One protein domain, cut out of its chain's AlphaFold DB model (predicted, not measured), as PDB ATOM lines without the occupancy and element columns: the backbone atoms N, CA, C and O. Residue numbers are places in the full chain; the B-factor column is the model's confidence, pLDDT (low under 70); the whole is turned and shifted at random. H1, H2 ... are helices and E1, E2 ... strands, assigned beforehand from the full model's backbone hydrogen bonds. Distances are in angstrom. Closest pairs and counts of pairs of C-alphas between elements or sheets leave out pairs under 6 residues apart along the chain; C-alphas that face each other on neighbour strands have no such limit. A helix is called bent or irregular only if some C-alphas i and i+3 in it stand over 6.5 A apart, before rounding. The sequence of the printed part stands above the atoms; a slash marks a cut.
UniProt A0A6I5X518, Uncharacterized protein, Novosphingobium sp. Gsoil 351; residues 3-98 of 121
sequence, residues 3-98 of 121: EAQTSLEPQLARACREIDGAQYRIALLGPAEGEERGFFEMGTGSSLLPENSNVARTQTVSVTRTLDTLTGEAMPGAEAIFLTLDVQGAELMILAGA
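This is residues 3 to 98 of the 121 residues of an uncharacterized protein of Novosphingobium sp. Gsoil 351 (UniProt A0A6I5X518). A small antiparallel sheet, E2 - E1 - E3, has three separate helices around it, none on it; H2 follows the end of E3, H3 is near H2, and H1 lies away from both. Long loops join H1 to E1 and H2 to H3, and residues 75 to 80 stick out. The 96 printed residues, under half in named elements, run H1 E1 E2 E3 H2 H3: mixed class, compact, radius of gyration of the C-alphas 14.1 A, spans 43 by 32 by 20 A.

E1, residues 36 to 42, and E3, residues 58 to 65, are antiparallel, with N 39 and O 60 2.8 A apart. E1 and E2, residues 45 to 47, form a hairpin, with N 42 and O 45 2.8 A apart. H2, residues 67 to 74, and H3, residues 91 to 96, are close but not clearly touching; their closest C-alphas, of Leu 67 and Ile 94, are 6.6 A apart. Every O i to N i+4 pair is within hydrogen-bond range in both. H1, residues 6 to 18, has 5 of 9 and is apart from H2 and H3.

H1, irregular with C-alphas 7 and 10 lying 7.3 A apart, is 19.7 A long from its first C-alpha, C-alpha 6 at (191.312, 199.155, 238.329), to its last; E1 is 19.4 A long and E3 20.8 A. H3 ends at (195.810, 216.287, 253.911).

The farthest C-alphas, of Asn 54 and Gly 77, are 44.7 A apart. Links H1 to E1 and H2 to H3 are long. The printed part has no cut; no printed residue is under 70 in pLDDT.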
ATOM      1  N   GLU A   3     197.043 202.565 243.666       95.25
ATOM      2  CA  GLU A   3     196.663 202.925 242.293       95.25
ATOM      3  C   GLU A   3     195.142 203.074 242.208       95.25
ATOM      4  O   GLU A   3     194.420 202.250 242.759       95.25
ATOM      5  N   ALA A   4     194.635 204.095 241.518       94.44
ATOM      6  CA  ALA A   4     193.192 204.305 241.381       94.44
ATOM      7  C   ALA A   4     192.594 203.526 240.196       94.44
ATOM      8  O   ALA A   4     191.417 203.164 240.216       94.44
ATOM      9  N   GLN A   5     193.395 203.257 239.163       94.00
ATOM     10  CA  GLN A   5     192.963 202.610 237.928       94.00
ATOM     11  C   GLN A   5     192.837 201.092 238.097       94.00
ATOM     12  O   GLN A   5     193.816 200.349 237.993       94.00
ATOM     13  N   THR A   6     191.608 200.600 238.261       93.50
ATOM     14  CA  THR A   6     191.312 199.155 238.329       93.50
ATOM     15  C   THR A   6     191.808 198.395 237.096       93.50
ATOM     16  O   THR A   6     192.192 197.231 237.182       93.50
ATOM     17  N   SER A   7     191.858 199.054 235.935       93.19
ATOM     18  CA  SER A   7     192.370 198.474 234.689       93.19
ATOM     19  C   SER A   7     193.843 198.039 234.771       93.19
ATOM     20  O   SER A   7     194.246 197.139 234.027       93.19
ATOM     21  N   LEU A   8     194.627 198.606 235.700       94.69
ATOM     22  CA  LEU A   8     196.035 198.257 235.918       94.69
ATOM     23  C   LEU A   8     196.242 197.097 236.904       94.69
ATOM     24  O   LEU A   8     197.346 196.550 237.007       94.69
ATOM     25  N   GLU A   9     195.189 196.663 237.601       96.19
ATOM     26  CA  GLU A   9     195.266 195.605 238.612       96.19
ATOM     27  C   GLU A   9     195.949 194.314 238.115       96.19
ATOM     28  O   GLU A   9     196.832 193.809 238.815       96.19
ATOM     29  N   PRO A  10     195.665 193.785 236.905       96.69
ATOM     30  CA  PRO A  10     196.334 192.575 236.427       96.69
ATOM     31  C   PRO A  10     197.860 192.715 236.317       96.69
ATOM     32  O   PRO A  10     198.591 191.743 236.535       96.69
ATOM     33  N   GLN A  11     198.357 193.911 235.979       95.88
ATOM     34  CA  GLN A  11     199.795 194.169 235.866       95.88
ATOM     35  C   GLN A  11     200.432 194.331 237.248       95.88
ATOM     36  O   GLN A  11     201.491 193.749 237.495       95.88
ATOM     37  N   LEU A  12     199.760 195.024 238.172       96.44
ATOM     38  CA  LEU A  12     200.198 195.155 239.566       96.44
ATOM     39  C   LEU A  12     200.260 193.796 240.273       96.44
ATOM     40  O   LEU A  12     201.259 193.476 240.922       96.44
ATOM     41  N   ALA A  13     199.242 192.955 240.077       97.19
ATOM     42  CA  ALA A  13     199.192 191.597 240.610       97.19
ATOM     43  C   ALA A  13     200.284 190.692 240.025       97.19
ATOM     44  O   ALA A  13     200.743 189.747 240.672       97.19
ATOM     45  N   ARG A  14     200.713 190.936 238.783       96.88
ATOM     46  CA  ARG A  14     201.888 190.267 238.218       96.88
ATOM     47  C   ARG A  14     203.175 190.771 238.873       96.88
ATOM     48  O   ARG A  14     203.942 189.941 239.342       96.88
ATOM     49  N   ALA A  15     203.377 192.083 238.954       96.19
ATOM     50  CA  ALA A  15     204.585 192.669 239.536       96.19
ATOM     51  C   ALA A  15     204.788 192.253 241.004       96.19
ATOM     52  O   ALA A  15     205.888 191.867 241.390       96.19
ATOM     53  N   CYS A  16     203.723 192.229 241.813       96.69
ATOM     54  CA  CYS A  16     203.817 191.818 243.220       96.69
ATOM     55  C   CYS A  16     204.134 190.325 243.406       96.69
ATOM     56  O   CYS A  16     204.613 189.940 244.464       96.69
ATOM     57  N   ARG A  17     203.913 189.471 242.396       96.81
ATOM     58  CA  ARG A  17     204.366 188.067 242.439       96.81
ATOM     59  C   ARG A  17     205.869 187.920 242.201       96.81
ATOM     60  O   ARG A  17     206.425 186.877 242.529       96.81
ATOM     61  N   GLU A  18     206.504 188.924 241.604       97.19
ATOM     62  CA  GLU A  18     207.926 188.915 241.246       97.19
ATOM     63  C   GLU A  18     208.800 189.611 242.312       97.19
ATOM     64  O   GLU A  18     210.016 189.432 242.309       97.19
ATOM     65  N   ILE A  19     208.198 190.371 243.237       96.50
ATOM     66  CA  ILE A  19     208.896 191.162 244.263       96.50
ATOM     67  C   ILE A  19     208.433 190.719 245.653       96.50
ATOM     68  O   ILE A  19     207.271 190.897 246.013       96.50
ATOM     69  N   ASP A  20     209.351 190.165 246.446       95.50
ATOM     70  CA  ASP A  20     209.034 189.676 247.789       95.50
ATOM     71  C   ASP A  20     208.569 190.810 248.719       95.50
ATOM     72  O   ASP A  20     209.108 191.920 248.699       95.50
ATOM     73  N   GLY A  21     207.526 190.538 249.503       90.62
ATOM     74  CA  GLY A  21     206.892 191.513 250.397       90.62
ATOM     75  C   GLY A  21     206.135 192.663 249.712       90.62
ATOM     76  O   GLY A  21     205.546 193.489 250.413       90.62
ATOM     77  N   ALA A  22     206.102 192.740 248.377       94.62
ATOM     78  CA  ALA A  22     205.389 193.806 247.677       94.62
ATOM     79  C   ALA A  22     203.867 193.636 247.771       94.62
ATOM     80  O   ALA A  22     203.313 192.559 247.557       94.62
ATOM     81  N   GLN A  23     203.177 194.743 248.044       94.75
ATOM     82  CA  GLN A  23     201.720 194.804 248.066       94.75
ATOM     83  C   GLN A  23     201.210 195.972 247.226       94.75
ATOM     84  O   GLN A  23     201.846 197.033 247.132       94.75
ATOM     85  N   TYR A  24     200.015 195.800 246.667       96.38
ATOM     86  CA  TYR A  24     199.267 196.875 246.035       96.38
ATOM     87  C   TYR A  24     197.863 197.010 246.634       96.38
ATOM     88  O   TYR A  24     197.356 196.088 247.281       96.38
ATOM     89  N   ARG A  25     197.246 198.174 246.426       96.38
ATOM     90  CA  ARG A  25     195.830 198.436 246.698       96.38
ATOM     91  C   ARG A  25     195.244 199.233 245.540       96.38
ATOM     92  O   ARG A  25     195.887 200.176 245.080       96.38
ATOM     93  N   ILE A  26     194.045 198.851 245.104       96.00
ATOM     94  CA  ILE A  26     193.244 199.664 244.190       96.00
ATOM     95  C   ILE A  26     192.400 200.616 245.033       96.00
ATOM     96  O   ILE A  26     191.484 200.178 245.728       96.00
ATOM     97  N   ALA A  27     192.767 201.893 245.045       95.62
ATOM     98  CA  ALA A  27     192.084 202.929 245.807       95.62
ATOM     99  C   ALA A  27     192.409 204.317 245.248       95.62
ATOM    100  O   ALA A  27     193.556 204.611 244.909       95.62
ATOM    101  N   LEU A  28     191.404 205.190 245.228       95.31
ATOM    102  CA  LEU A  28     191.603 206.614 244.996       95.31
ATOM    103  C   LEU A  28     191.895 207.298 246.335       95.31
ATOM    104  O   LEU A  28     191.063 207.256 247.237       95.31
ATOM    105  N   LEU A  29     193.065 207.921 246.475       95.25
ATOM    106  CA  LEU A  29     193.401 208.663 247.688       95.25
ATOM    107  C   LEU A  29     192.790 210.066 247.669       95.25
ATOM    108  O   LEU A  29     192.781 210.741 246.638       95.25
ATOM    109  N   GLY A  30     192.308 210.512 248.825       94.38
ATOM    110  CA  GLY A  30     191.759 211.847 249.020       94.38
ATOM    111  C   GLY A  30     191.937 212.354 250.454       94.38
ATOM    112  O   GLY A  30     192.413 211.616 251.318       94.38
ATOM    113  N   PRO A  31     191.530 213.607 250.716       94.19
ATOM    114  CA  PRO A  31     191.665 214.231 252.032       94.19
ATOM    115  C   PRO A  31     190.644 213.702 253.050       94.19
ATOM    116  O   PRO A  31     190.783 213.931 254.245       94.19
ATOM    117  N   ALA A  32     189.596 213.020 252.582       94.00
ATOM    118  CA  ALA A  32     188.528 212.476 253.405       94.00
ATOM    119  C   ALA A  32     188.154 211.065 252.946       94.00
ATOM    120  O   ALA A  32     188.284 210.711 251.771       94.00
ATOM    121  N   GLU A  33     187.674 210.267 253.894       95.38
ATOM    122  CA  GLU A  33     187.206 208.907 253.662       95.38
ATOM    123  C   GLU A  33     185.792 208.931 253.070       95.38
ATOM    124  O   GLU A  33     184.946 209.714 253.510       95.38
ATOM    125  N   GLY A  34     185.509 208.051 252.110       95.75
ATOM    126  CA  GLY A  34     184.136 207.813 251.662       95.75
ATOM    127  C   GLY A  34     183.561 208.850 250.690       95.75
ATOM    128  O   GLY A  34     182.366 208.800 250.408       95.75
ATOM    129  N   GLU A  35     184.361 209.783 250.168       94.75
ATOM    130  CA  GLU A  35     183.885 210.777 249.202       94.75
ATOM    131  C   GLU A  35     183.818 210.165 247.794       94.75
ATOM    132  O   GLU A  35     184.789 209.587 247.312       94.75
ATOM    133  N   GLU A  36     182.690 210.312 247.095       95.06
ATOM    134  CA  GLU A  36     182.633 209.989 245.668       95.06
ATOM    135  C   GLU A  36     183.358 211.068 244.858       95.06
ATOM    136  O   GLU A  36     182.964 212.238 244.834       95.06
ATOM    137  N   ARG A  37     184.425 210.672 244.161       92.12
ATOM    138  CA  ARG A  37     185.240 211.563 243.334       92.12
ATOM    139  C   ARG A  37     185.355 211.020 241.919       92.12
ATOM    140  O   ARG A  37     185.674 209.853 241.698       92.12
ATOM    141  N   GLY A  38     185.119 211.907 240.958       90.69
ATOM    142  CA  GLY A  38     185.443 211.662 239.560       90.69
ATOM    143  C   GLY A  38     186.934 211.870 239.296       90.69
ATOM    144  O   GLY A  38     187.521 212.822 239.809       90.69
ATOM    145  N   PHE A  39     187.522 211.016 238.468       91.75
ATOM    146  CA  PHE A  39     188.886 211.151 237.966       91.75
ATOM    147  C   PHE A  39     188.966 210.669 236.512       91.75
ATOM    148  O   PHE A  39     188.051 210.018 236.008       91.75
ATOM    149  N   PHE A  40     190.034 211.035 235.814       91.44
ATOM    150  CA  PHE A  40     190.251 210.705 234.409       91.44
ATOM    151  C   PHE A  40     191.353 209.660 234.276       91.44
ATOM    152  O   PHE A  40     192.474 209.894 234.721       91.44
ATOM    153  N   GLU A  41     191.046 208.542 233.625       91.00
ATOM    154  CA  GLU A  41     192.007 207.499 233.256       91.00
ATOM    155  C   GLU A  41     192.605 207.785 231.875       91.00
ATOM    156  O   GLU A  41     191.873 208.100 230.926       91.00
ATOM    157  N   MET A  42     193.932 207.679 231.757       87.12
ATOM    158  CA  MET A  42     194.708 208.048 230.568       87.12
ATOM    159  C   MET A  42     195.878 207.076 230.353       87.12
ATOM    160  O   MET A  42     197.035 207.369 230.655       87.12
ATOM    161  N   GLY A  43     195.593 205.903 229.783       84.44
ATOM    162  CA  GLY A  43     196.617 204.895 229.498       84.44
ATOM    163  C   GLY A  43     197.220 204.321 230.781       84.44
ATOM    164  O   GLY A  43     196.640 203.417 231.365       84.44
ATOM    165  N   THR A  44     198.394 204.815 231.184       83.44
ATOM    166  CA  THR A  44     199.043 204.456 232.459       83.44
ATOM    167  C   THR A  44     198.919 205.543 233.524       83.44
ATOM    168  O   THR A  44     199.254 205.294 234.675       83.44
ATOM    169  N   GLY A  45     198.487 206.750 233.157       83.81
ATOM    170  CA  GLY A  45     198.328 207.878 234.073       83.81
ATOM    171  C   GLY A  45     196.869 208.122 234.439       83.81
ATOM    172  O   GLY A  45     195.950 207.692 233.740       83.81
ATOM    173  N   SER A  46     196.656 208.867 235.518       86.69
ATOM    174  CA  SER A  46     195.338 209.381 235.876       86.69
ATOM    175  C   SER A  46     195.426 210.775 236.493       86.69
ATOM    176  O   SER A  46     196.477 211.185 236.984       86.69
ATOM    177  N   SER A  47     194.324 211.525 236.439       87.19
ATOM    178  CA  SER A  47     194.254 212.886 236.978       87.19
ATOM    179  C   SER A  47     192.881 213.175 237.580       87.19
ATOM    180  O   SER A  47     191.855 212.803 237.012       87.19
ATOM    181  N   LEU A  48     192.849 213.895 238.704       85.19
ATOM    182  CA  LEU A  48     191.605 214.453 239.255       85.19
ATOM    183  C   LEU A  48     191.099 215.652 238.442       85.19
ATOM    184  O   LEU A  48     189.909 215.959 238.445       85.19
ATOM    185  N   LEU A  49     192.007 216.350 237.759       82.19
ATOM    186  CA  LEU A  49     191.707 217.567 237.017       82.19
ATOM    187  C   LEU A  49     191.677 217.296 235.510       82.19
ATOM    188  O   LEU A  49     192.483 216.511 235.001       82.19
ATOM    189  N   PRO A  50     190.785 217.964 234.762       79.00
ATOM    190  CA  PRO A  50     190.789 217.861 233.315       79.00
ATOM    191  C   PRO A  50     192.080 218.468 232.756       79.00
ATOM    192  O   PRO A  50     192.366 219.649 232.943       79.00
ATOM    193  N   GLU A  51     192.852 217.670 232.024       81.19
ATOM    194  CA  GLU A  51     194.038 218.168 231.332       81.19
ATOM    195  C   GLU A  51     193.687 218.924 230.051       81.19
ATOM    196  O   GLU A  51     192.786 218.524 229.305       81.19
ATOM    197  N   ASN A  52     194.470 219.949 229.717       83.88
ATOM    198  CA  ASN A  52     194.398 220.617 228.419       83.88
ATOM    199  C   ASN A  52     195.234 219.869 227.363       83.88
ATOM    200  O   ASN A  52     196.271 220.347 226.909       83.88
ATOM    201  N   SER A  53     194.799 218.661 227.013       82.56
ATOM    202  CA  SER A  53     195.444 217.779 226.035       82.56
ATOM    203  C   SER A  53     194.390 217.101 225.155       82.56
ATOM    204  O   SER A  53     193.216 217.024 225.518       82.56
ATOM    205  N   ASN A  54     194.790 216.602 223.985       84.00
ATOM    206  CA  ASN A  54     193.923 215.828 223.088       84.00
ATOM    207  C   ASN A  54     193.981 214.312 223.359       84.00
ATOM    208  O   ASN A  54     193.469 213.526 222.561       84.00
ATOM    209  N   VAL A  55     194.624 213.899 224.455       84.50
ATOM    210  CA  VAL A  55     194.720 212.494 224.852       84.50
ATOM    211  C   VAL A  55     193.331 211.991 225.237       84.50
ATOM    212  O   VAL A  55     192.619 212.626 226.024       84.50
ATOM    213  N   ALA A  56     192.945 210.854 224.654       84.81
ATOM    214  CA  ALA A  56     191.690 210.189 224.969       84.81
ATOM    215  C   ALA A  56     191.662 209.810 226.452       84.81
ATOM    216  O   ALA A  56     192.638 209.284 226.985       84.81
ATOM    217  N   ARG A  57     190.532 210.082 227.101       88.75
ATOM    218  CA  ARG A  57     190.358 209.876 228.533       88.75
ATOM    219  C   ARG A  57     188.979 209.320 228.828       88.75
ATOM    220  O   ARG A  57     188.002 209.716 228.188       88.75
ATOM    221  N   THR A  58     188.920 208.457 229.827       89.75
ATOM    222  CA  THR A  58     187.664 207.948 230.373       89.75
ATOM    223  C   THR A  58     187.486 208.542 231.754       89.75
ATOM    224  O   THR A  58     188.399 208.485 232.572       89.75
ATOM    225  N   GLN A  59     186.331 209.151 232.006       91.12
ATOM    226  CA  GLN A  59     185.989 209.593 233.349       91.12
ATOM    227  C   GLN A  59     185.438 208.404 234.138       91.12
ATOM    228  O   GLN A  59     184.460 207.782 233.718       91.12
ATOM    229  N   THR A  60     186.046 208.140 235.286       93.12
ATOM    230  CA  THR A  60     185.655 207.104 236.243       93.12
ATOM    231  C   THR A  60     185.283 207.772 237.564       93.12
ATOM    232  O   THR A  60     185.751 208.870 237.867       93.12
ATOM    233  N   VAL A  61     184.415 207.140 238.351       93.44
ATOM    234  CA  VAL A  61     184.090 207.568 239.717       93.44
ATOM    235  C   VAL A  61     184.567 206.492 240.682       93.44
ATOM    236  O   VAL A  61     184.341 205.307 240.440       93.44
ATOM    237  N   SER A  62     185.219 206.904 241.766       94.75
ATOM    238  CA  SER A  62     185.606 206.023 242.867       94.75
ATOM    239  C   SER A  62     185.280 206.672 244.203       94.75
ATOM    240  O   SER A  62     185.235 207.896 244.325       94.75
ATOM    241  N   VAL A  63     185.093 205.829 245.213       95.62
ATOM    242  CA  VAL A  63     185.047 206.247 246.612       95.62
ATOM    243  C   VAL A  63     186.480 206.462 247.096       95.62
ATOM    244  O   VAL A  63     187.352 205.627 246.828       95.62
ATOM    245  N   THR A  64     186.737 207.584 247.763       95.75
ATOM    246  CA  THR A  64     188.065 207.911 248.280       95.75
ATOM    247  C   THR A  64     188.402 207.138 249.546       95.75
ATOM    248  O   THR A  64     187.539 206.836 250.374       95.75
ATOM    249  N   ARG A  65     189.696 206.877 249.710       97.00
ATOM    250  CA  ARG A  65     190.325 206.438 250.955       97.00
ATOM    251  C   ARG A  65     191.312 207.512 251.414       97.00
ATOM    252  O   ARG A  65     191.922 208.193 250.589       97.00
ATOM    253  N   THR A  66     191.501 207.643 252.714       95.62
ATOM    254  CA  THR A  66     192.561 208.475 253.304       95.62
ATOM    255  C   THR A  66     193.894 207.726 253.342       95.62
ATOM    256  O   THR A  66     193.923 206.488 253.326       95.62
ATOM    257  N   LEU A  67     195.012 208.465 253.386       93.62
ATOM    258  CA  LEU A  67     196.337 207.852 253.502       93.62
ATOM    259  C   LEU A  67     196.482 207.127 254.848       93.62
ATOM    260  O   LEU A  67     196.980 206.000 254.876       93.62
ATOM    261  N   ASP A  68     195.978 207.722 255.930       91.62
ATOM    262  CA  ASP A  68     196.001 207.122 257.270       91.62
ATOM    263  C   ASP A  68     195.237 205.801 257.327       91.62
ATOM    264  O   ASP A  68     195.774 204.788 257.776       91.62
ATOM    265  N   THR A  69     194.007 205.766 256.804       93.50
ATOM    266  CA  THR A  69     193.205 204.533 256.828       93.50
ATOM    267  C   THR A  69     193.897 203.419 256.042       93.50
ATOM    268  O   THR A  69     194.021 202.294 256.527       93.50
ATOM    269  N   LEU A  70     194.394 203.721 254.838       93.38
ATOM    270  CA  LEU A  70     195.029 202.708 253.993       93.38
ATOM    271  C   LEU A  70     196.335 202.191 254.611       93.38
ATOM    272  O   LEU A  70     196.606 200.987 254.573       93.38
ATOM    273  N   THR A  71     197.147 203.078 255.186       91.50
ATOM    274  CA  THR A  71     198.416 202.691 255.815       91.50
ATOM    275  C   THR A  71     198.207 201.934 257.124       91.50
ATOM    276  O   THR A  71     198.882 200.924 257.323       91.50
ATOM    277  N   GLY A  72     197.227 202.319 257.948       91.06
ATOM    278  CA  GLY A  72     196.854 201.593 259.166       91.06
ATOM    279  C   GLY A  72     196.380 200.159 258.899       91.06
ATOM    280  O   GLY A  72     196.707 199.247 259.658       91.06
ATOM    281  N   GLU A  73     195.674 199.930 257.786       91.38
ATOM    282  CA  GLU A  73     195.270 198.588 257.343       91.38
ATOM    283  C   GLU A  73     196.436 197.774 256.764       91.38
ATOM    284  O   GLU A  73     196.533 196.565 256.988       91.38
ATOM    285  N   ALA A  74     197.299 198.408 255.965       89.25
ATOM    286  CA  ALA A  74     198.353 197.710 255.230       89.25
ATOM    287  C   ALA A  74     199.604 197.429 256.073       89.25
ATOM    288  O   ALA A  74     200.285 196.427 255.844       89.25
ATOM    289  N   MET A  75     199.926 198.318 257.012       89.00
ATOM    290  CA  MET A  75     201.152 198.301 257.813       89.00
ATOM    291  C   MET A  75     200.828 198.663 259.273       89.00
ATOM    292  O   MET A  75     201.274 199.700 259.771       89.00
ATOM    293  N   PRO A  76     200.034 197.832 259.975       88.62
ATOM    294  CA  PRO A  76     199.626 198.124 261.342       88.62
ATOM    295  C   PRO A  76     200.846 198.257 262.262       88.62
ATOM    296  O   PRO A  76     201.723 197.391 262.276       88.62
ATOM    297  N   GLY A  77     200.887 199.339 263.043       86.31
ATOM    298  CA  GLY A  77     201.977 199.624 263.979       86.31
ATOM    299  C   GLY A  77     203.245 200.201 263.343       86.31
ATOM    300  O   GLY A  77     204.271 200.275 264.014       86.31
ATOM    301  N   ALA A  78     203.209 200.604 262.069       86.00
ATOM    302  CA  ALA A  78     204.314 201.341 261.469       86.00
ATOM    303  C   ALA A  78     204.471 202.719 262.139       86.00
ATOM    304  O   ALA A  78     203.598 203.571 262.030       86.00
ATOM    305  N   GLU A  79     205.602 202.940 262.810       83.38
ATOM    306  CA  GLU A  79     205.914 204.214 263.481       83.38
ATOM    307  C   GLU A  79     206.403 205.299 262.507       83.38
ATOM    308  O   GLU A  79     206.361 206.489 262.810       83.38
ATOM    309  N   ALA A  80     206.897 204.893 261.336       84.56
ATOM    310  CA  ALA A  80     207.369 205.791 260.296       84.56
ATOM    311  C   ALA A  80     207.152 205.169 258.917       84.56
ATOM    312  O   ALA A  80     207.439 203.990 258.696       84.56
ATOM    313  N   ILE A  81     206.690 205.985 257.971       86.38
ATOM    314  CA  ILE A  81     206.453 205.576 256.589       86.38
ATOM    315  C   ILE A  81     207.341 206.418 255.682       86.38
ATOM    316  O   ILE A  81     207.356 207.645 255.760       86.38
ATOM    317  N   PHE A  82     208.073 205.749 254.793       91.12
ATOM    318  CA  PHE A  82     208.719 206.412 253.670       91.12
ATOM    319  C   PHE A  82     207.771 206.397 252.474       91.12
ATOM    320  O   PHE A  82     207.380 205.329 252.001       91.12
ATOM    321  N   LEU A  83     207.389 207.581 252.001       90.88
ATOM    322  CA  LEU A  83     206.365 207.744 250.978       90.88
ATOM    323  C   LEU A  83     206.963 208.265 249.670       90.88
ATOM    324  O   LEU A  83     207.601 209.315 249.633       90.88
ATOM    325  N   THR A  84     206.681 207.555 248.580       93.44
ATOM    326  CA  THR A  84     206.861 208.052 247.213       93.44
ATOM    327  C   THR A  84     205.498 208.455 246.657       93.44
ATOM    328  O   THR A  84     204.613 207.604 246.550       93.44
ATOM    329  N   LEU A  85     205.328 209.730 246.300       92.25
ATOM    330  CA  LEU A  85     204.122 210.253 245.653       92.25
ATOM    331  C   LEU A  85     204.452 210.655 244.220       92.25
ATOM    332  O   LEU A  85     205.133 211.652 244.002       92.25
ATOM    333  N   ASP A  86     203.955 209.876 243.268       90.62
ATOM    334  CA  ASP A  86     203.948 210.214 241.846       90.62
ATOM    335  C   ASP A  86     202.487 210.267 241.399       90.62
ATOM    336  O   ASP A  86     201.909 209.285 240.937       90.62
ATOM    337  N   VAL A  87     201.841 211.388 241.706       88.25
ATOM    338  CA  VAL A  87     200.435 211.647 241.390       88.25
ATOM    339  C   VAL A  87     200.344 212.988 240.690       88.25
ATOM    340  O   VAL A  87     201.148 213.874 240.950       88.25
ATOM    341  N   GLN A  88     199.353 213.165 239.823       81.81
ATOM    342  CA  GLN A  88     199.242 214.390 239.047       81.81
ATOM    343  C   GLN A  88     198.219 215.360 239.654       81.81
ATOM    344  O   GLN A  88     197.008 215.173 239.514       81.81
ATOM    345  N   GLY A  89     198.707 216.428 240.296       81.50
ATOM    346  CA  GLY A  89     197.884 217.571 240.716       81.50
ATOM    347  C   GLY A  89     196.963 217.309 241.914       81.50
ATOM    348  O   GLY A  89     195.969 218.015 242.088       81.50
ATOM    349  N   ALA A  90     197.276 216.296 242.722       88.94
ATOM    350  CA  ALA A  90     196.500 215.866 243.888       88.94
ATOM    351  C   ALA A  90     197.359 215.657 245.152       88.94
ATOM    352  O   ALA A  90     196.840 215.271 246.195       88.94
ATOM    353  N   GLU A  91     198.660 215.935 245.084       91.56
ATOM    354  CA  GLU A  91     199.667 215.651 246.106       91.56
ATOM    355  C   GLU A  91     199.255 216.220 247.469       91.56
ATOM    356  O   GLU A  91     199.201 215.501 248.463       91.56
ATOM    357  N   LEU A  92     198.890 217.507 247.506       92.12
ATOM    358  CA  LEU A  92     198.481 218.182 248.741       92.12
ATOM    359  C   LEU A  92     197.169 217.629 249.308       92.12
ATOM    360  O   LEU A  92     197.000 217.588 250.522       92.12
ATOM    361  N   MET A  93     196.249 217.200 248.446       91.44
ATOM    362  CA  MET A  93     194.976 216.615 248.875       91.44
ATOM    363  C   MET A  93     195.184 215.236 249.498       91.44
ATOM    364  O   MET A  93     194.539 214.909 250.486       91.44
ATOM    365  N   ILE A  94     196.113 214.448 248.954       92.88
ATOM    366  CA  ILE A  94     196.492 213.151 249.523       92.88
ATOM    367  C   ILE A  94     197.185 213.341 250.874       92.88
ATOM    368  O   ILE A  94     196.844 212.651 251.830       92.88
ATOM    369  N   LEU A  95     198.120 214.293 250.971       92.88
ATOM    370  CA  LEU A  95     198.825 214.585 252.223       92.88
ATOM    371  C   LEU A  95     197.897 215.137 253.316       92.88
ATOM    372  O   LEU A  95     198.123 214.863 254.486       92.88
ATOM    373  N   ALA A  96     196.835 215.861 252.955       92.81
ATOM    374  CA  ALA A  96     195.810 216.287 253.911       92.81
ATOM    375  C   ALA A  96     194.990 215.111 254.484       92.81
ATOM    376  O   ALA A  96     194.401 215.233 255.549       92.81
ATOM    377  N   GLY A  97     194.973 213.957 253.809       90.75
ATOM    378  CA  GLY A  97     194.407 212.709 254.331       90.75
ATOM    379  C   GLY A  97     195.375 211.910 255.215       90.75
ATOM    380  O   GLY A  97     195.107 210.736 255.467       90.75
ATOM    381  N   ALA A  98     196.507 212.511 255.601       87.50
ATOM    382  CA  ALA A  98     197.542 211.953 256.475       87.50
ATOM    383  C   ALA A  98     197.668 212.745 257.797       87.50
ATOM    384  O   ALA A  98     198.753 212.901 258.363       87.50
TER     385      ALA A  98